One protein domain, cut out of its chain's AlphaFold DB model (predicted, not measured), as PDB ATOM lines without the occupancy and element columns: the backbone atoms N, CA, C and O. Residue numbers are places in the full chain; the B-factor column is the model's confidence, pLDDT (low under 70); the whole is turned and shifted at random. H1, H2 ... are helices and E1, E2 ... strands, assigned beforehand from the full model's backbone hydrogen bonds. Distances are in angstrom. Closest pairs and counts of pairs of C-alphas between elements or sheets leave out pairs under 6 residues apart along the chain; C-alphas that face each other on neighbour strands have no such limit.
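AT A GLANCE: This is residues 45 to 192 of the 192 residues of an uncharacterized protein of Gammaproteobacteria bacterium (UniProt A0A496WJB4). Two antiparallel sheets stand as a loose V, the four short strands E1 to E4 in one and the twisted E5 to E7 in the other, joined by the tight link from E4 to E5. Helix H3 packs along one face of the three-strand sheet and with residues 180 to 185 also reaches E1 and E2, while H1 and H2 form a helical hairpin beyond the edge strand E1. The printed part has 148 residues, with named elements in the order H1 H2 E1 E2 E3 E4 E5 E6 E7 H3; its class is mixed, helices and strands. It is compact, with a radius of gyration of the C-alphas of 15.0 A and spans of 45 by 33 by 29 A.

IN THESE COORDINATES: The sheet of four strands holds E1, residues 101 to 104, 10.4 A from first to last C-alpha; E2, residues 111 to 114, 10.2 A; E3, residues 118 to 122, 13.4 A; and E4, residues 127 to 131, 13.4 A. C-alpha 101 is at (6.602, -24.961, 47.401). The other sheet holds E5, residues 134 to 140, 18.3 A; E6, 144 to 150, 19.8 A; and E7, 156 to 162, 20.4 A. H3, residues 177 to 191, is 21.5 A long and ends at C-alpha 191, (4.622, -16.055, 33.344). H1, residues 50 to 56, is 9.7 A long and begins at C-alpha 50, (-1.031, -23.519, 49.692); H2, residues 62 to 78, is 24.2 A long.

HOW THE PARTS SIT: E1 E2 E3 E4, in that order, form a meander, each strand the antiparallel neighbour of the one before. N 103 and O 112 are 2.8 A apart between E1 and E2, N 113 and O 120 2.8 A between E2 and E3, and N 121 and O 128 2.9 A between E3 and E4. E5 E6 E7 form a second meander, with N 139 and O 146 2.9 A apart and N 147 and O 159 2.8 A apart. E2 and E7 are only just apart, 8.0 A at the closest. H3 is on this sheet, in two layers, at a height over the sheet of 9.1 A; it lies over E5 and E6 and runs along the strands, at 27 degrees to E5 on the local plane. The closest C-alphas of E5 and H3 are those of Ile 135 and Arg 189, 5.3 A. H3 is also on the sheet E1 E2 E3 E4, with Ala 101 and Leu 181 the closest C-alphas of E1 and H3, 7.4 A. H1 and H3 are close but not clearly touching, the C-alphas of Asp 51 and Leu 184 being 7.0 A apart. H1 touches residues 65 to 72 of H2, closest at the C-alphas of Met 50 and Glu 69, 6.4 A, at a steep tilt of 43 degrees, opposite ways. H2 and H3 are apart. In H1, H2 and H3 every O i to N i+4 pair is within hydrogen-bond range.

THE WHOLE: The two C-alphas farthest apart are those of Lys 78 and Gly 154, 45.4 A. The printed part has no cut and ends at the chain's last residue, 192. The links H2 to E1, 22 residues, and E7 to H3, 14 residues, are long. Mean pLDDT of the printed part is 71.9, and 53 residues are under 70, among them 74 to 95 and 164 to 177.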
ATOM      1  N   GLY A  45     -11.330 -21.634  57.515       48.28
ATOM      2  CA  GLY A  45     -11.871 -22.997  57.499       48.28
ATOM      3  C   GLY A  45     -11.867 -23.652  56.115       48.28
ATOM      4  O   GLY A  45     -11.821 -24.880  56.028       48.28
ATOM      5  N   GLU A  46     -11.828 -22.867  55.038       65.19
ATOM      6  CA  GLU A  46     -11.625 -23.377  53.682       65.19
ATOM      7  C   GLU A  46     -10.123 -23.536  53.410       65.19
ATOM      8  O   GLU A  46      -9.456 -22.651  52.876       65.19
ATOM      9  N   CYS A  47      -9.559 -24.676  53.821       69.69
ATOM     10  CA  CYS A  47      -8.148 -24.984  53.579       69.69
ATOM     11  C   CYS A  47      -7.921 -25.343  52.100       69.69
ATOM     12  O   CYS A  47      -7.915 -26.527  51.729       69.69
ATOM     13  N   ILE A  48      -7.755 -24.332  51.245       72.50
ATOM     14  CA  ILE A  48      -7.291 -24.539  49.870       72.50
ATOM     15  C   ILE A  48      -5.792 -24.877  49.866       72.50
ATOM     16  O   ILE A  48      -5.075 -24.420  50.756       72.50
ATOM     17  N   PRO A  49      -5.295 -25.650  48.884       68.25
ATOM     18  CA  PRO A  49      -3.867 -25.943  48.763       68.25
ATOM     19  C   PRO A  49      -3.005 -24.672  48.773       68.25
ATOM     20  O   PRO A  49      -3.367 -23.670  48.153       68.25
ATOM     21  N   MET A  50      -1.873 -24.704  49.479       71.69
ATOM     22  CA  MET A  50      -1.031 -23.519  49.692       71.69
ATOM     23  C   MET A  50      -0.447 -22.961  48.384       71.69
ATOM     24  O   MET A  50      -0.374 -21.754  48.202       71.69
ATOM     25  N   ASP A  51      -0.068 -23.824  47.446       58.78
ATOM     26  CA  ASP A  51       0.386 -23.449  46.101       58.78
ATOM     27  C   ASP A  51      -0.698 -22.712  45.303       58.78
ATOM     28  O   ASP A  51      -0.416 -21.755  44.582       58.78
ATOM     29  N   ARG A  52      -1.956 -23.135  45.454       65.00
ATOM     30  CA  ARG A  52      -3.097 -22.429  44.879       65.00
ATOM     31  C   ARG A  52      -3.320 -21.091  45.573       65.00
ATOM     32  O   ARG A  52      -3.493 -20.101  44.881       65.00
ATOM     33  N   PHE A  53      -3.267 -21.048  46.904       76.06
ATOM     34  CA  PHE A  53      -3.403 -19.800  47.656       76.06
ATOM     35  C   PHE A  53      -2.359 -18.758  47.235       76.06
ATOM     36  O   PHE A  53      -2.724 -17.624  46.958       76.06
ATOM     37  N   MET A  54      -1.087 -19.142  47.102       70.62
ATOM     38  CA  MET A  54      -0.032 -18.210  46.681       70.62
ATOM     39  C   MET A  54      -0.223 -17.699  45.247       70.62
ATOM     40  O   MET A  54       0.060 -16.539  44.973       70.62
ATOM     41  N   ALA A  55      -0.718 -18.546  44.340       63.47
ATOM     42  CA  ALA A  55      -0.992 -18.145  42.960       63.47
ATOM     43  C   ALA A  55      -2.234 -17.244  42.843       63.47
ATOM     44  O   ALA A  55      -2.246 -16.287  42.074       63.47
ATOM     45  N   ASP A  56      -3.276 -17.552  43.612       69.19
ATOM     46  CA  ASP A  56      -4.548 -16.832  43.600       69.19
ATOM     47  C   ASP A  56      -4.451 -15.502  44.393       69.19
ATOM     48  O   ASP A  56      -5.200 -14.560  44.121       69.19
ATOM     49  N   PHE A  57      -3.511 -15.402  45.348       78.06
ATOM     50  CA  PHE A  57      -3.320 -14.266  46.260       78.06
ATOM     51  C   PHE A  57      -1.832 -13.888  46.441       78.06
ATOM     52  O   PHE A  57      -1.302 -14.007  47.547       78.06
ATOM     53  N   PRO A  58      -1.148 -13.372  45.402       69.81
ATOM     54  CA  PRO A  58       0.281 -13.036  45.481       69.81
ATOM     55  C   PRO A  58       0.607 -11.923  46.496       69.81
ATOM     56  O   PRO A  58       1.724 -11.853  46.994       69.81
ATOM     57  N   GLU A  59      -0.376 -11.086  46.842       79.06
ATOM     58  CA  GLU A  59      -0.269  -9.983  47.816       79.06
ATOM     59  C   GLU A  59      -0.701 -10.397  49.242       79.06
ATOM     60  O   GLU A  59      -1.042  -9.553  50.076       79.06
ATOM     61  N   ALA A  60      -0.811 -11.699  49.524       78.19
ATOM     62  CA  ALA A  60      -1.189 -12.179  50.850       78.19
ATOM     63  C   ALA A  60      -0.144 -11.783  51.906       78.19
ATOM     64  O   ALA A  60       1.061 -11.900  51.679       78.19
ATOM     65  N   THR A  61      -0.596 -11.357  53.090       81.56
ATOM     66  CA  THR A  61       0.336 -11.017  54.174       81.56
ATOM     67  C   THR A  61       0.994 -12.281  54.750       81.56
ATOM     68  O   THR A  61       0.461 -13.392  54.596       81.56
ATOM     69  N   PRO A  62       2.127 -12.149  55.463       76.25
ATOM     70  CA  PRO A  62       2.741 -13.273  56.167       76.25
ATOM     71  C   PRO A  62       1.776 -13.984  57.126       76.25
ATOM     72  O   PRO A  62       1.762 -15.212  57.198       76.25
ATOM     73  N   GLU A  63       0.915 -13.242  57.825       78.25
ATOM     74  CA  GLU A  63      -0.081 -13.800  58.746       78.25
ATOM     75  C   GLU A  63      -1.166 -14.597  58.016       78.25
ATOM     76  O   GLU A  63      -1.592 -15.648  58.496       78.25
ATOM     77  N   GLU A  64      -1.622 -14.123  56.856       80.94
ATOM     78  CA  GLU A  64      -2.602 -14.839  56.032       80.94
ATOM     79  C   GLU A  64      -2.007 -16.136  55.478       80.94
ATOM     80  O   GLU A  64      -2.630 -17.197  55.569       80.94
ATOM     81  N   SER A  65      -0.766 -16.061  54.995       75.94
ATOM     82  CA  SER A  65       0.006 -17.209  54.520       75.94
ATOM     83  C   SER A  65       0.216 -18.240  55.629       75.94
ATOM     84  O   SER A  65      -0.031 -19.428  55.427       75.94
ATOM     85  N   TYR A  66       0.573 -17.787  56.835       75.81
ATOM     86  CA  TYR A  66       0.733 -18.643  58.008       75.81
ATOM     87  C   TYR A  66      -0.578 -19.330  58.408       75.81
ATOM     88  O   TYR A  66      -0.596 -20.529  58.687       75.81
ATOM     89  N   ARG A  67      -1.702 -18.603  58.409       80.19
ATOM     90  CA  ARG A  67      -3.018 -19.185  58.716       80.19
ATOM     91  C   ARG A  67      -3.427 -20.233  57.689       80.19
ATOM     92  O   ARG A  67      -3.939 -21.282  58.078       80.19
ATOM     93  N   MET A  68      -3.195 -19.972  56.403       79.88
ATOM     94  CA  MET A  68      -3.475 -20.939  55.343       79.88
ATOM     95  C   MET A  68      -2.572 -22.171  55.458       79.88
ATOM     96  O   MET A  68      -3.051 -23.302  55.355       79.88
ATOM     97  N   GLU A  69      -1.284 -21.976  55.742       74.69
ATOM     98  CA  GLU A  69      -0.339 -23.064  55.990       74.69
ATOM     99  C   GLU A  69      -0.782 -23.920  57.183       74.69
ATOM    100  O   GLU A  69      -0.833 -25.145  57.070       74.69
ATOM    101  N   GLN A  70      -1.180 -23.298  58.295       75.38
ATOM    102  CA  GLN A  70      -1.677 -24.012  59.470       75.38
ATOM    103  C   GLN A  70      -2.967 -24.787  59.161       75.38
ATOM    104  O   GLN A  70      -3.086 -25.948  59.543       75.38
ATOM    105  N   CYS A  71      -3.892 -24.201  58.393       76.44
ATOM    106  CA  CYS A  71      -5.105 -24.880  57.920       76.44
ATOM    107  C   CYS A  71      -4.757 -26.143  57.108       76.44
ATOM    108  O   CYS A  71      -5.312 -27.218  57.335       76.44
ATOM    109  N   ASN A  72      -3.796 -26.036  56.184       71.44
ATOM    110  CA  ASN A  72      -3.329 -27.166  55.382       71.44
ATOM    111  C   ASN A  72      -2.611 -28.224  56.235       71.44
ATOM    112  O   ASN A  72      -2.822 -29.413  56.001       71.44
ATOM    113  N   LYS A  73      -1.832 -27.821  57.251       70.81
ATOM    114  CA  LYS A  73      -1.188 -28.730  58.219       70.81
ATOM    115  C   LYS A  73      -2.228 -29.510  59.017       70.81
ATOM    116  O   LYS A  73      -2.143 -30.733  59.101       70.81
ATOM    117  N   ASP A  74      -3.258 -28.833  59.515       67.75
ATOM    118  CA  ASP A  74      -4.338 -29.462  60.277       67.75
ATOM    119  C   ASP A  74      -5.186 -30.396  59.396       67.75
ATOM    120  O   ASP A  74      -5.580 -31.483  59.826       67.75
ATOM    121  N   ARG A  75      -5.453 -30.003  58.141       64.06
ATOM    122  CA  ARG A  75      -6.113 -30.860  57.143       64.06
ATOM    123  C   ARG A  75      -5.269 -32.099  56.845       64.06
ATOM    124  O   ARG A  75      -5.816 -33.200  56.829       64.06
ATOM    125  N   ALA A  76      -3.964 -31.936  56.639       60.22
ATOM    126  CA  ALA A  76      -3.051 -33.046  56.397       60.22
ATOM    127  C   ALA A  76      -3.022 -34.011  57.593       60.22
ATOM    128  O   ALA A  76      -3.203 -35.212  57.404       60.22
ATOM    129  N   ALA A  77      -2.924 -33.496  58.821       58.38
ATOM    130  CA  ALA A  77      -2.952 -34.303  60.040       58.38
ATOM    131  C   ALA A  77      -4.258 -35.103  60.200       58.38
ATOM    132  O   ALA A  77      -4.226 -36.305  60.459       58.38
ATOM    133  N   LYS A  78      -5.425 -34.481  59.965       58.62
ATOM    134  CA  LYS A  78      -6.731 -35.175  59.999       58.62
ATOM    135  C   LYS A  78      -6.829 -36.320  58.994       58.62
ATOM    136  O   LYS A  78      -7.498 -37.314  59.261       58.62
ATOM    137  N   LEU A  79      -6.187 -36.170  57.840       49.69
ATOM    138  CA  LEU A  79      -6.172 -37.170  56.775       49.69
ATOM    139  C   LEU A  79      -5.040 -38.201  56.946       49.69
ATOM    140  O   LEU A  79      -4.904 -39.093  56.112       49.69
ATOM    141  N   GLY A  80      -4.226 -38.099  58.005       44.41
ATOM    142  CA  GLY A  80      -3.047 -38.949  58.207       44.41
ATOM    143  C   GLY A  80      -1.966 -38.753  57.136       44.41
ATOM    144  O   GLY A  80      -1.177 -39.668  56.883       44.41
ATOM    145  N   LEU A  81      -1.976 -37.582  56.496       47.06
ATOM    146  CA  LEU A  81      -1.056 -37.103  55.465       47.06
ATOM    147  C   LEU A  81       0.094 -36.275  56.049       47.06
ATOM    148  O   LEU A  81       0.849 -35.684  55.298       47.06
ATOM    149  N   ASP A  82       0.231 -36.196  57.369       50.19
ATOM    150  CA  ASP A  82       1.348 -35.571  58.087       50.19
ATOM    151  C   ASP A  82       2.453 -36.595  58.422       50.19
ATOM    152  O   ASP A  82       3.235 -36.445  59.362       50.19
ATOM    153  N   LYS A  83       2.540 -37.691  57.665       43.56
ATOM    154  CA  LYS A  83       3.539 -38.741  57.895       43.56
ATOM    155  C   LYS A  83       4.912 -38.318  57.372       43.56
ATOM    156  O   LYS A  83       5.051 -37.481  56.482       43.56
ATOM    157  N   ARG A  84       5.971 -38.938  57.895       41.69
ATOM    158  CA  ARG A  84       7.332 -38.758  57.358       41.69
ATOM    159  C   ARG A  84       7.326 -39.036  55.849       41.69
ATOM    160  O   ARG A  84       6.749 -40.034  55.431       41.69
ATOM    161  N   ASN A  85       7.988 -38.179  55.070       40.97
ATOM    162  CA  ASN A  85       8.116 -38.276  53.606       40.97
ATOM    163  C   ASN A  85       6.834 -37.998  52.802       40.97
ATOM    164  O   ASN A  85       6.833 -38.161  51.587       40.97
ATOM    165  N   THR A  86       5.762 -37.534  53.442       45.06
ATOM    166  CA  THR A  86       4.628 -36.960  52.715       45.06
ATOM    167  C   THR A  86       4.976 -35.509  52.424       45.06
ATOM    168  O   THR A  86       5.085 -34.663  53.309       45.06
ATOM    169  N   GLY A  87       5.302 -35.242  51.168       47.06
ATOM    170  CA  GLY A  87       5.842 -33.964  50.733       47.06
ATOM    171  C   GLY A  87       4.890 -32.779  50.855       47.06
ATOM    172  O   GLY A  87       5.255 -31.684  50.452       47.06
ATOM    173  N   PHE A  88       3.679 -32.971  51.374       48.94
ATOM    174  CA  PHE A  88       2.667 -31.941  51.267       48.94
ATOM    175  C   PHE A  88       2.943 -30.748  52.176       48.94
ATOM    176  O   PHE A  88       2.764 -29.617  51.744       48.94
ATOM    177  N   LEU A  89       3.474 -30.980  53.375       51.75
ATOM    178  CA  LEU A  89       3.960 -29.953  54.293       51.75
ATOM    179  C   LEU A  89       4.998 -30.622  55.195       51.75
ATOM    180  O   LEU A  89       4.644 -31.294  56.164       51.75
ATOM    181  N   GLY A  90       6.278 -30.489  54.838       43.12
ATOM    182  CA  GLY A  90       7.393 -31.010  55.625       43.12
ATOM    183  C   GLY A  90       7.195 -30.721  57.113       43.12
ATOM    184  O   GLY A  90       6.910 -29.595  57.517       43.12
ATOM    185  N   ASN A  91       7.279 -31.770  57.923       38.69
ATOM    186  CA  ASN A  91       6.800 -31.809  59.300       38.69
ATOM    187  C   ASN A  91       7.742 -31.078  60.295       38.69
ATOM    188  O   ASN A  91       8.079 -31.606  61.360       38.69
ATOM    189  N   ARG A  92       8.226 -29.876  59.938       49.12
ATOM    190  CA  ARG A  92       9.031 -28.975  60.780       49.12
ATOM    191  C   ARG A  92       8.704 -27.492  60.551       49.12
ATOM    192  O   ARG A  92       7.911 -27.107  59.702       49.12
ATOM    193  N   ARG A  93       9.234 -26.676  61.468       49.44
ATOM    194  CA  ARG A  93       8.558 -25.520  62.068       49.44
ATOM    195  C   ARG A  93       8.184 -24.359  61.145       49.44
ATOM    196  O   ARG A  93       7.170 -23.766  61.467       49.44
ATOM    197  N   ASN A  94       8.885 -24.050  60.052       58.22
ATOM    198  CA  ASN A  94       8.572 -22.869  59.232       58.22
ATOM    199  C   ASN A  94       8.923 -23.102  57.753       58.22
ATOM    200  O   ASN A  94      10.088 -23.357  57.444       58.22
ATOM    201  N   ARG A  95       7.943 -22.958  56.850       68.00
ATOM    202  CA  ARG A  95       8.199 -22.723  55.422       68.00
ATOM    203  C   ARG A  95       9.086 -21.472  55.290       68.00
ATOM    204  O   ARG A  95       8.802 -20.481  55.965       68.00
ATOM    205  N   PRO A  96      10.151 -21.489  54.469       74.94
ATOM    206  CA  PRO A  96      10.917 -20.278  54.197       74.94
ATOM    207  C   PRO A  96      10.023 -19.184  53.607       74.94
ATOM    208  O   PRO A  96       9.141 -19.468  52.792       74.94
ATOM    209  N   GLU A  97      10.252 -17.939  54.009       74.88
ATOM    210  CA  GLU A  97       9.549 -16.791  53.440       74.88
ATOM    211  C   GLU A  97       9.763 -16.733  51.920       74.88
ATOM    212  O   GLU A  97      10.855 -17.017  51.429       74.88
ATOM    213  N   GLY A  98       8.704 -16.431  51.165       72.00
ATOM    214  CA  GLY A  98       8.752 -16.365  49.700       72.00
ATOM    215  C   GLY A  98       8.818 -17.716  48.975       72.00
ATOM    216  O   GLY A  98       8.744 -17.743  47.748       72.00
ATOM    217  N   ALA A  99       8.915 -18.849  49.683       76.19
ATOM    218  CA  ALA A  99       8.815 -20.156  49.039       76.19
ATOM    219  C   ALA A  99       7.446 -20.295  48.364       76.19
ATOM    220  O   ALA A  99       6.440 -19.914  48.958       76.19
ATOM    221  N   LEU A 100       7.397 -20.889  47.171       74.00
ATOM    222  CA  LEU A 100       6.183 -21.275  46.444       74.00
ATOM    223  C   LEU A 100       5.790 -22.726  46.739       74.00
ATOM    224  O   LEU A 100       4.608 -23.027  46.919       74.00
ATOM    225  N   ALA A 101       6.782 -23.602  46.902       75.50
ATOM    226  CA  ALA A 101       6.602 -24.961  47.401       75.50
ATOM    227  C   ALA A 101       7.785 -25.375  48.285       75.50
ATOM    228  O   ALA A 101       8.915 -24.954  48.040       75.50
ATOM    229  N   HIS A 102       7.541 -26.193  49.313       77.19
ATOM    230  CA  HIS A 102       8.572 -26.638  50.252       77.19
ATOM    231  C   HIS A 102       8.330 -28.079  50.707       77.19
ATOM    232  O   HIS A 102       7.277 -28.401  51.255       77.19
ATOM    233  N   TYR A 103       9.337 -28.921  50.505       76.12
ATOM    234  CA  TYR A 103       9.326 -30.352  50.765       76.12
ATOM    235  C   TYR A 103      10.504 -30.688  51.677       76.12
ATOM    236  O   TYR A 103      11.653 -30.429  51.326       76.12
ATOM    237  N   GLU A 104      10.231 -31.298  52.829       72.56
ATOM    238  CA  GLU A 104      11.262 -31.744  53.769       72.56
ATOM    239  C   GLU A 104      11.078 -33.233  54.086       72.56
ATOM    240  O   GLU A 104      10.015 -33.672  54.531       72.56
ATOM    241  N   GLY A 105      12.134 -34.016  53.864       65.50
ATOM    242  CA  GLY A 105      12.212 -35.413  54.277       65.50
ATOM    243  C   GLY A 105      12.400 -35.564  55.791       65.50
ATOM    244  O   GLY A 105      12.689 -34.612  56.516       65.50
ATOM    245  N   GLY A 106      12.279 -36.792  56.302       61.41
ATOM    246  CA  GLY A 106      12.468 -37.059  57.732       61.41
ATOM    247  C   GLY A 106      13.780 -36.470  58.285       61.41
ATOM    248  O   GLY A 106      14.864 -36.768  57.789       61.41
ATOM    249  N   TYR A 107      13.667 -35.649  59.333       59.59
ATOM    250  CA  TYR A 107      14.768 -34.958  60.023       59.59
ATOM    251  C   TYR A 107      15.573 -33.934  59.195       59.59
ATOM    252  O   TYR A 107      16.650 -33.533  59.640       59.59
ATOM    253  N   GLY A 108      15.070 -33.476  58.045       65.12
ATOM    254  CA  GLY A 108      15.793 -32.537  57.176       65.12
ATOM    255  C   GLY A 108      16.947 -33.190  56.412       65.12
ATOM    256  O   GLY A 108      17.907 -32.512  56.025       65.12
ATOM    257  N   SER A 109      16.864 -34.517  56.244       66.44
ATOM    258  CA  SER A 109      17.775 -35.334  55.428       66.44
ATOM    259  C   SER A 109      17.696 -34.990  53.942       66.44
ATOM    260  O   SER A 109      18.659 -35.185  53.211       66.44
ATOM    261  N   PHE A 110      16.562 -34.438  53.521       75.19
ATOM    262  CA  PHE A 110      16.351 -33.878  52.203       75.19
ATOM    263  C   PHE A 110      15.460 -32.643  52.328       75.19
ATOM    264  O   PHE A 110      14.498 -32.655  53.101       75.19
ATOM    265  N   VAL A 111      15.781 -31.593  51.583       80.31
ATOM    266  CA  VAL A 111      14.974 -30.380  51.466       80.31
ATOM    267  C   VAL A 111      14.890 -30.014  49.997       80.31
ATOM    268  O   VAL A 111      15.903 -29.991  49.307       80.31
ATOM    269  N   PHE A 112      13.706 -29.662  49.530       83.81
ATOM    270  CA  PHE A 112      13.509 -29.005  48.249       83.81
ATOM    271  C   PHE A 112      12.569 -27.831  48.454       83.81
ATOM    272  O   PHE A 112      11.491 -27.977  49.025       83.81
ATOM    273  N   THR A 113      12.985 -26.661  47.998       83.75
ATOM    274  CA  THR A 113      12.197 -25.436  48.057       83.75
ATOM    275  C   THR A 113      12.230 -24.778  46.693       83.75
ATOM    276  O   THR A 113      13.307 -24.527  46.152       83.75
ATOM    277  N   LEU A 114      11.050 -24.513  46.147       82.44
ATOM    278  CA  LEU A 114      10.869 -23.775  44.908       82.44
ATOM    279  C   LEU A 114      10.503 -22.334  45.248       82.44
ATOM    280  O   LEU A 114       9.558 -22.119  46.009       82.44
ATOM    281  N   TYR A 115      11.212 -21.383  44.657       84.56
ATOM    282  CA  TYR A 115      10.901 -19.956  44.669       84.56
ATOM    283  C   TYR A 115      10.558 -19.496  43.247       84.56
ATOM    284  O   TYR A 115      10.590 -20.294  42.310       84.56
ATOM    285  N   GLN A 116      10.216 -18.216  43.091       81.31
ATOM    286  CA  GLN A 116       9.898 -17.632  41.784       81.31
ATOM    287  C   GLN A 116      11.092 -17.695  40.815       81.31
ATOM    288  O   GLN A 116      10.913 -17.958  39.631       81.31
ATOM    289  N   ASP A 117      12.301 -17.457  41.323       82.12
ATOM    290  CA  ASP A 117      13.526 -17.213  40.553       82.12
ATOM    291  C   ASP A 117      14.649 -18.228  40.825       82.12
ATOM    292  O   ASP A 117      15.672 -18.231  40.140       82.12
ATOM    293  N   HIS A 118      14.484 -19.120  41.804       89.38
ATOM    294  CA  HIS A 118      15.491 -20.126  42.124       89.38
ATOM    295  C   HIS A 118      14.904 -21.384  42.774       89.38
ATOM    296  O   HIS A 118      13.774 -21.420  43.269       89.38
ATOM    297  N   ILE A 119      15.708 -22.447  42.788       88.50
ATOM    298  CA  ILE A 119      15.467 -23.653  43.586       88.50
ATOM    299  C   ILE A 119      16.550 -23.751  44.654       88.50
ATOM    300  O   ILE A 119      17.741 -23.695  44.351       88.50
ATOM    301  N   SER A 120      16.136 -23.987  45.896       88.75
ATOM    302  CA  SER A 120      17.036 -24.412  46.965       88.75
ATOM    303  C   SER A 120      16.793 -25.882  47.262       88.75
ATOM    304  O   SER A 120      15.693 -26.268  47.659       88.75
ATOM    305  N   ALA A 121      17.818 -26.707  47.085       86.94
ATOM    306  CA  ALA A 121      17.743 -28.120  47.406       86.94
ATOM    307  C   ALA A 121      18.889 -28.538  48.319       86.94
ATOM    308  O   ALA A 121      19.984 -27.983  48.288       86.94
ATOM    309  N   LYS A 122      18.630 -29.519  49.167       83.62
ATOM    310  CA  LYS A 122      19.607 -30.100  50.072       83.62
ATOM    311  C   LYS A 122      19.390 -31.602  50.108       83.62
ATOM    312  O   LYS A 122      18.257 -32.041  50.283       83.62
ATOM    313  N   ASP A 123      20.462 -32.367  50.013       78.00
ATOM    314  CA  ASP A 123      20.464 -33.790  50.330       78.00
ATOM    315  C   ASP A 123      21.350 -34.078  51.558       78.00
ATOM    316  O   ASP A 123      21.646 -33.192  52.367       78.00
ATOM    317  N   ALA A 124      21.719 -35.343  51.763       68.44
ATOM    318  CA  ALA A 124      22.526 -35.752  52.907       68.44
ATOM    319  C   ALA A 124      23.937 -35.131  52.916       68.44
ATOM    320  O   ALA A 124      24.550 -35.058  53.982       68.44
ATOM    321  N   VAL A 125      24.447 -34.715  51.757       70.19
ATOM    322  CA  VAL A 125      25.840 -34.310  51.549       70.19
ATOM    323  C   VAL A 125      25.920 -32.846  51.137       70.19
ATOM    324  O   VAL A 125      26.699 -32.091  51.717       70.19
ATOM    325  N   ASP A 126      25.065 -32.432  50.207       77.56
ATOM    326  CA  ASP A 126      25.175 -31.153  49.530       77.56
ATOM    327  C   ASP A 126      23.951 -30.271  49.777       77.56
ATOM    328  O   ASP A 126      22.806 -30.719  49.848       77.56
ATOM    329  N   LYS A 127      24.205 -28.964  49.880       84.12
ATOM    330  CA  LYS A 127      23.190 -27.929  49.686       84.12
ATOM    331  C   LYS A 127      23.499 -27.242  48.367       84.12
ATOM    332  O   LYS A 127      24.613 -26.765  48.165       84.12
ATOM    333  N   ILE A 128      22.504 -27.172  47.501       86.12
ATOM    334  CA  ILE A 128      22.595 -26.535  46.199       86.12
ATOM    335  C   ILE A 128      21.568 -25.414  46.095       86.12
ATOM    336  O   ILE A 128      20.443 -25.504  46.592       86.12
ATOM    337  N   GLU A 129      21.982 -24.356  45.420       89.50
ATOM    338  CA  GLU A 129      21.130 -23.249  45.018       89.50
ATOM    339  C   GLU A 129      21.245 -23.125  43.506       89.50
ATOM    340  O   GLU A 129      22.340 -23.196  42.939       89.50
ATOM    341  N   ILE A 130      20.094 -23.082  42.850       85.56
ATOM    342  CA  ILE A 130      19.976 -23.135  41.403       85.56
ATOM    343  C   ILE A 130      19.238 -21.883  40.964       85.56
ATOM    344  O   ILE A 130      18.018 -21.815  41.105       85.56
ATOM    345  N   ASP A 131      19.974 -20.935  40.391       86.50
ATOM    346  CA  ASP A 131      19.383 -19.737  39.800       86.50
ATOM    347  C   ASP A 131      18.666 -20.100  38.495       86.50
ATOM    348  O   ASP A 131      19.271 -20.657  37.566       86.50
ATOM    349  N   ILE A 132      17.382 -19.761  38.413       85.12
ATOM    350  CA  ILE A 132      16.527 -20.033  37.261       85.12
ATOM    351  C   ILE A 132      16.259 -18.711  36.549       85.12
ATOM    352  O   ILE A 132      15.535 -17.859  37.048       85.12
ATOM    353  N   ALA A 133      16.814 -18.554  35.346       88.00
ATOM    354  CA  ALA A 133      16.473 -17.421  34.488       88.00
ATOM    355  C   ALA A 133      15.164 -17.674  33.730       88.00
ATOM    356  O   ALA A 133      14.329 -16.787  33.611       88.00
ATOM    357  N   SER A 134      14.983 -18.887  33.201       89.00
ATOM    358  CA  SER A 134      13.712 -19.309  32.605       89.00
ATOM    359  C   SER A 134      13.570 -20.826  32.614       89.00
ATOM    360  O   SER A 134      14.551 -21.561  32.468       89.00
ATOM    361  N   ILE A 135      12.338 -21.310  32.747       89.00
ATOM    362  CA  ILE A 135      12.010 -22.732  32.615       89.00
ATOM    363  C   ILE A 135      11.732 -23.022  31.135       89.00
ATOM    364  O   ILE A 135      10.984 -22.300  30.483       89.00
ATOM    365  N   LYS A 136      12.323 -24.082  30.580       93.00
ATOM    366  CA  LYS A 136      12.109 -24.493  29.181       93.00
ATOM    367  C   LYS A 136      11.106 -25.630  29.073       93.00
ATOM    368  O   LYS A 136      10.207 -25.581  28.234       93.00
ATOM    369  N   SER A 137      11.217 -26.637  29.936       92.69
ATOM    370  CA  SER A 137      10.286 -27.762  29.953       92.69
ATOM    371  C   SER A 137      10.169 -28.403  31.336       92.69
ATOM    372  O   SER A 137      11.055 -28.276  32.182       92.69
ATOM    373  N   VAL A 138       9.046 -29.086  31.559       89.19
ATOM    374  CA  VAL A 138       8.762 -29.854  32.775       89.19
ATOM    375  C   VAL A 138       8.264 -31.223  32.341       89.19
ATOM    376  O   VAL A 138       7.267 -31.319  31.626       89.19
ATOM    377  N   THR A 139       8.961 -32.280  32.750       90.62
ATOM    378  CA  THR A 139       8.606 -33.662  32.404       90.62
ATOM    379  C   THR A 139       8.205 -34.434  33.649       90.62
ATOM    380  O   THR A 139       8.932 -34.448  34.644       90.62
ATOM    381  N   LYS A 140       7.058 -35.113  33.573       85.06
ATOM    382  CA  LYS A 140       6.555 -36.006  34.619       85.06
ATOM    383  C   LYS A 140       7.006 -37.446  34.384       85.06
ATOM    384  O   LYS A 140       6.922 -37.957  33.271       85.06
ATOM    385  N   SER A 141       7.377 -38.122  35.462       80.88
ATOM    386  CA  SER A 141       7.490 -39.581  35.556       80.88
ATOM    387  C   SER A 141       6.593 -40.112  36.687       80.88
ATOM    388  O   SER A 141       5.838 -39.352  37.291       80.88
ATOM    389  N   ALA A 142       6.652 -41.415  36.986       72.44
ATOM    390  CA  ALA A 142       5.785 -42.042  37.990       72.44
ATOM    391  C   ALA A 142       5.886 -41.402  39.391       72.44
ATOM    392  O   ALA A 142       4.870 -41.245  40.061       72.44
ATOM    393  N   SER A 143       7.090 -41.013  39.819       72.75
ATOM    394  CA  SER A 143       7.340 -40.415  41.141       72.75
ATOM    395  C   SER A 143       8.292 -39.221  41.109       72.75
ATOM    396  O   SER A 143       8.664 -38.706  42.161       72.75
ATOM    397  N   ALA A 144       8.692 -38.763  39.923       80.69
ATOM    398  CA  ALA A 144       9.640 -37.669  39.784       80.69
ATOM    399  C   ALA A 144       9.227 -36.651  38.722       80.69
ATOM    400  O   ALA A 144       8.552 -36.979  37.742       80.69
ATOM    401  N   MET A 145       9.686 -35.423  38.914       86.06
ATOM    402  CA  MET A 145       9.625 -34.319  37.969       86.06
ATOM    403  C   MET A 145      11.048 -33.973  37.533       86.06
ATOM    404  O   MET A 145      11.954 -33.913  38.361       86.06
ATOM    405  N   VAL A 146      11.235 -33.709  36.244       90.56
ATOM    406  CA  VAL A 146      12.475 -33.141  35.705       90.56
ATOM    407  C   VAL A 146      12.166 -31.765  35.137       90.56
ATOM    408  O   VAL A 146      11.272 -31.630  34.303       90.56
ATOM    409  N   ILE A 147      12.905 -30.758  35.594       90.12
ATOM    410  CA  ILE A 147      12.826 -29.378  35.116       90.12
ATOM    411  C   ILE A 147      14.043 -29.122  34.239       90.12
ATOM    412  O   ILE A 147      15.175 -29.253  34.704       90.12
ATOM    413  N   GLU A 148      13.818 -28.731  32.991       93.62
ATOM    414  CA  GLU A 148      14.852 -28.151  32.141       93.62
ATOM    415  C   GLU A 148      14.754 -26.631  32.206       93.62
ATOM    416  O   GLU A 148      13.680 -26.061  31.998       93.62
ATOM    417  N   TYR A 149      15.869 -25.977  32.504       90.62
ATOM    418  CA  TYR A 149      15.919 -24.541  32.737       90.62
ATOM    419  C   TYR A 149      17.197 -23.932  32.165       90.62
ATOM    420  O   TYR A 149      18.216 -24.600  31.977       90.62
ATOM    421  N   GLU A 150      17.126 -22.639  31.889       91.25
ATOM    422  CA  GLU A 150      18.271 -21.809  31.562       91.25
ATOM    423  C   GLU A 150      18.751 -21.100  32.828       91.25
ATOM    424  O   GLU A 150      17.960 -20.487  33.549       91.25
ATOM    425  N   THR A 151      20.044 -21.205  33.120       88.06
ATOM    426  CA  THR A 151      20.688 -20.463  34.208       88.06
ATOM    427  C   THR A 151      20.905 -19.002  33.823       88.06
ATOM    428  O   THR A 151      20.935 -18.650  32.646       88.06
ATOM    429  N   THR A 152      21.174 -18.146  34.808       86.38
ATOM    430  CA  THR A 152      21.466 -16.706  34.626       86.38
ATOM    431  C   THR A 152      22.629 -16.401  33.673       86.38
ATOM    432  O   THR A 152      22.695 -15.320  33.099       86.38
ATOM    433  N   ASN A 153      23.531 -17.359  33.446       88.62
ATOM    434  CA  ASN A 153      24.625 -17.260  32.471       88.62
ATOM    435  C   ASN A 153      24.307 -17.871  31.087       88.62
ATOM    436  O   ASN A 153      25.232 -18.110  30.308       88.62
ATOM    437  N   GLY A 154      23.037 -18.166  30.793       88.44
ATOM    438  CA  GLY A 154      22.569 -18.657  29.492       88.44
ATOM    439  C   GLY A 154      22.842 -20.139  29.213       88.44
ATOM    440  O   GLY A 154      22.811 -20.571  28.062       88.44
ATOM    441  N   ARG A 155      23.177 -20.944  30.234       91.81
ATOM    442  CA  ARG A 155      23.404 -22.390  30.059       91.81
ATOM    443  C   ARG A 155      22.128 -23.171  30.332       91.81
ATOM    444  O   ARG A 155      21.476 -22.972  31.349       91.81
ATOM    445  N   LEU A 156      21.830 -24.133  29.466       93.62
ATOM    446  CA  LEU A 156      20.759 -25.094  29.704       93.62
ATOM    447  C   LEU A 156      21.220 -26.173  30.685       93.62
ATOM    448  O   LEU A 156      22.305 -26.745  30.540       93.62
ATOM    449  N   LYS A 157      20.388 -26.446  31.690       93.31
ATOM    450  CA  LYS A 157      20.599 -27.473  32.710       93.31
ATOM    451  C   LYS A 157      19.292 -28.188  33.032       93.31
ATOM    452  O   LYS A 157      18.208 -27.733  32.677       93.31
ATOM    453  N   GLN A 158      19.415 -29.311  33.733       91.62
ATOM    454  CA  GLN A 158      18.283 -30.094  34.214       91.62
ATOM    455  C   GLN A 158      18.387 -30.317  35.722       91.62
ATOM    456  O   GLN A 158      19.484 -30.492  36.256       91.62
ATOM    457  N   TYR A 159      17.244 -30.306  36.403       88.38
ATOM    458  CA  TYR A 159      17.124 -30.667  37.811       88.38
ATOM    459  C   TYR A 159      15.994 -31.678  37.999       88.38
ATOM    460  O   TYR A 159      14.883 -31.476  37.509       88.38
ATOM    461  N   GLY A 160      16.293 -32.776  38.694       86.19
ATOM    462  CA  GLY A 160      15.342 -33.841  38.993       86.19
ATOM    463  C   GLY A 160      14.898 -33.794  40.449       86.19
ATOM    464  O   GLY A 160      15.729 -33.732  41.352       86.19
ATOM    465  N   PHE A 161      13.590 -33.874  40.671       81.00
ATOM    466  CA  PHE A 161      12.975 -33.972  41.985       81.00
ATOM    467  C   PHE A 161      12.132 -35.241  42.070       81.00
ATOM    468  O   PHE A 161      11.216 -35.421  41.270       81.00
ATOM    469  N   THR A 162      12.405 -36.096  43.055       76.50
ATOM    470  CA  THR A 162      11.647 -37.332  43.288       76.50
ATOM    471  C   THR A 162      10.865 -37.226  44.587       76.50
ATOM    472  O   THR A 162      11.443 -37.022  45.654       76.50
ATOM    473  N   LEU A 163       9.555 -37.440  44.513       70.69
ATOM    474  CA  LEU A 163       8.692 -37.562  45.678       70.69
ATOM    475  C   LEU A 163       8.656 -39.034  46.119       70.69
ATOM    476  O   LEU A 163       8.021 -39.882  45.488       70.69
ATOM    477  N   LEU A 164       9.381 -39.361  47.191       57.06
ATOM    478  CA  LEU A 164       9.446 -40.722  47.727       57.06
ATOM    479  C   LEU A 164       8.197 -41.033  48.564       57.06
ATOM    480  O   LEU A 164       8.146 -40.727  49.751       57.06
ATOM    481  N   GLY A 165       7.205 -41.669  47.942       54.41
ATOM    482  CA  GLY A 165       5.986 -42.124  48.614       54.41
ATOM    483  C   GLY A 165       4.796 -42.140  47.666       54.41
ATOM    484  O   GLY A 165       3.962 -41.246  47.704       54.41
ATOM    485  N   SER A 166       4.707 -43.161  46.813       45.81
ATOM    486  CA  SER A 166       3.547 -43.409  45.944       45.81
ATOM    487  C   SER A 166       2.429 -44.145  46.689       45.81
ATOM    488  O   SER A 166       1.791 -45.031  46.117       45.81
ATOM    489  N   ASP A 167       2.261 -43.883  47.989       48.56
ATOM    490  CA  ASP A 167       1.206 -44.540  48.752       48.56
ATOM    491  C   ASP A 167      -0.117 -43.866  48.376       48.56
ATOM    492  O   ASP A 167      -0.571 -42.886  48.966       48.56
ATOM    493  N   ASP A 168      -0.678 -44.369  47.278       47.41
ATOM    494  CA  ASP A 168      -1.859 -43.885  46.569       47.41
ATOM    495  C   ASP A 168      -3.147 -43.930  47.412       47.41
ATOM    496  O   ASP A 168      -4.213 -43.507  46.966       47.41
ATOM    497  N   THR A 169      -3.048 -44.433  48.639       44.09
ATOM    498  CA  THR A 169      -4.146 -44.744  49.551       44.09
ATOM    499  C   THR A 169      -4.816 -43.521  50.180       44.09
ATOM    500  O   THR A 169      -5.911 -43.658  50.718       44.09
ATOM    501  N   PHE A 170      -4.234 -42.321  50.070       43.69
ATOM    502  CA  PHE A 170      -4.757 -41.108  50.722       43.69
ATOM    503  C   PHE A 170      -5.112 -39.960  49.750       43.69
ATOM    504  O   PHE A 170      -5.231 -38.803  50.159       43.69
ATOM    505  N   LYS A 171      -5.313 -40.266  48.458       49.69
ATOM    506  CA  LYS A 171      -5.685 -39.299  47.409       49.69
ATOM    507  C   LYS A 171      -7.125 -38.795  47.573       49.69
ATOM    508  O   LYS A 171      -8.052 -39.343  46.983       49.69
ATOM    509  N   ALA A 172      -7.319 -37.718  48.325       42.03
ATOM    510  CA  ALA A 172      -8.494 -36.872  48.139       42.03
ATOM    511  C   ALA A 172      -8.260 -35.962  46.914       42.03
ATOM    512  O   ALA A 172      -7.247 -35.266  46.841       42.03
ATOM    513  N   ASP A 173      -9.199 -35.982  45.965       44.53
ATOM    514  CA  ASP A 173      -9.339 -35.028  44.848       44.53
ATOM    515  C   ASP A 173      -8.421 -35.192  43.617       44.53
ATOM    516  O   ASP A 173      -8.088 -34.215  42.950       44.53
ATOM    517  N   GLY A 174      -8.044 -36.421  43.253       43.56
ATOM    518  CA  GLY A 174      -7.646 -36.754  41.869       43.56
ATOM    519  C   GLY A 174      -6.283 -36.258  41.353       43.56
ATOM    520  O   GLY A 174      -5.821 -36.803  40.355       43.56
ATOM    521  N   ASN A 175      -5.597 -35.333  42.034       55.69
ATOM    522  CA  ASN A 175      -4.261 -34.845  41.654       55.69
ATOM    523  C   ASN A 175      -3.220 -35.179  42.734       55.69
ATOM    524  O   ASN A 175      -3.425 -34.871  43.909       55.69
ATOM    525  N   THR A 176      -2.100 -35.799  42.343       65.50
ATOM    526  CA  THR A 176      -0.986 -36.098  43.263       65.50
ATOM    527  C   THR A 176      -0.218 -34.827  43.645       65.50
ATOM    528  O   THR A 176      -0.283 -33.820  42.944       65.50
ATOM    529  N   ASP A 177       0.559 -34.853  44.727       68.56
ATOM    530  CA  ASP A 177       1.417 -33.713  45.101       68.56
ATOM    531  C   ASP A 177       2.451 -33.386  44.021       68.56
ATOM    532  O   ASP A 177       2.804 -32.226  43.814       68.56
ATOM    533  N   LEU A 178       2.893 -34.417  43.300       74.31
ATOM    534  CA  LEU A 178       3.741 -34.265  42.130       74.31
ATOM    535  C   LEU A 178       3.003 -33.538  40.997       74.31
ATOM    536  O   LEU A 178       3.597 -32.672  40.365       74.31
ATOM    537  N   ASP A 179       1.720 -33.843  40.765       73.56
ATOM    538  CA  ASP A 179       0.898 -33.138  39.767       73.56
ATOM    539  C   ASP A 179       0.756 -31.656  40.100       73.56
ATOM    540  O   ASP A 179       0.982 -30.810  39.243       73.56
ATOM    541  N   ARG A 180       0.465 -31.332  41.364       70.62
ATOM    542  CA  ARG A 180       0.338 -29.938  41.819       70.62
ATOM    543  C   ARG A 180       1.645 -29.164  41.665       70.62
ATOM    544  O   ARG A 180       1.640 -28.036  41.180       70.62
ATOM    545  N   LEU A 181       2.773 -29.783  42.023       75.69
ATOM    546  CA  LEU A 181       4.089 -29.178  41.824       75.69
ATOM    547  C   LEU A 181       4.374 -28.933  40.338       75.69
ATOM    548  O   LEU A 181       4.854 -27.863  39.976       75.69
ATOM    549  N   ILE A 182       4.049 -29.892  39.471       79.62
ATOM    550  CA  ILE A 182       4.221 -29.747  38.021       79.62
ATOM    551  C   ILE A 182       3.347 -28.616  37.474       79.62
ATOM    552  O   ILE A 182       3.831 -27.809  36.681       79.62
ATOM    553  N   ASP A 183       2.089 -28.520  37.903       75.69
ATOM    554  CA  ASP A 183       1.185 -27.438  37.509       75.69
ATOM    555  C   ASP A 183       1.710 -26.073  37.972       75.69
ATOM    556  O   ASP A 183       1.693 -25.108  37.208       75.69
ATOM    557  N   LEU A 184       2.238 -25.985  39.197       75.75
ATOM    558  CA  LEU A 184       2.888 -24.779  39.707       75.75
ATOM    559  C   LEU A 184       4.095 -24.375  38.847       75.75
ATOM    560  O   LEU A 184       4.168 -23.231  38.406       75.75
ATOM    561  N   VAL A 185       5.009 -25.303  38.552       82.19
ATOM    562  CA  VAL A 185       6.198 -25.018  37.728       82.19
ATOM    563  C   VAL A 185       5.802 -24.642  36.292       82.19
ATOM    564  O   VAL A 185       6.404 -23.748  35.699       82.19
ATOM    565  N   ASN A 186       4.765 -25.265  35.724       80.25
ATOM    566  CA  ASN A 186       4.253 -24.894  34.403       80.25
ATOM    567  C   ASN A 186       3.619 -23.496  34.377       80.25
ATOM    568  O   ASN A 186       3.753 -22.812  33.364       80.25
ATOM    569  N   ARG A 187       2.971 -23.050  35.463       76.94
ATOM    570  CA  ARG A 187       2.476 -21.667  35.579       76.94
ATOM    571  C   ARG A 187       3.623 -20.660  35.602       76.94
ATOM    572  O   ARG A 187       3.628 -19.754  34.774       76.94
ATOM    573  N   LEU A 188       4.649 -20.902  36.423       75.75
ATOM    574  CA  LEU A 188       5.868 -20.077  36.441       75.75
ATOM    575  C   LEU A 188       6.520 -19.985  35.057       75.75
ATOM    576  O   LEU A 188       6.963 -18.920  34.642       75.75
ATOM    577  N   ARG A 189       6.521 -21.091  34.302       82.56
ATOM    578  CA  ARG A 189       7.006 -21.117  32.916       82.56
ATOM    579  C   ARG A 189       6.220 -20.197  31.980       82.56
ATOM    580  O   ARG A 189       6.801 -19.663  31.048       82.56
ATOM    581  N   SER A 190       4.904 -20.088  32.155       73.75
ATOM    582  CA  SER A 190       4.050 -19.259  31.292       73.75
ATOM    583  C   SER A 190       4.065 -17.772  31.643       73.75
ATOM    584  O   SER A 190       3.601 -16.966  30.842       73.75
ATOM    585  N   GLU A 191       4.561 -17.425  32.829       65.94
ATOM    586  CA  GLU A 191       4.622 -16.055  33.344       65.94
ATOM    587  C   GLU A 191       5.984 -15.376  33.103       65.94
ATOM    588  O   GLU A 191       6.072 -14.154  33.216       65.94
ATOM    589  N   ALA A 192       7.020 -16.156  32.765       57.84
ATOM    590  CA  ALA A 192       8.378 -15.705  32.444       57.84
ATOM    591  C   ALA A 192       8.573 -15.440  30.941       57.84
ATOM    592  O   ALA A 192       9.300 -14.477  30.607       57.84
TER     593      ALA A 192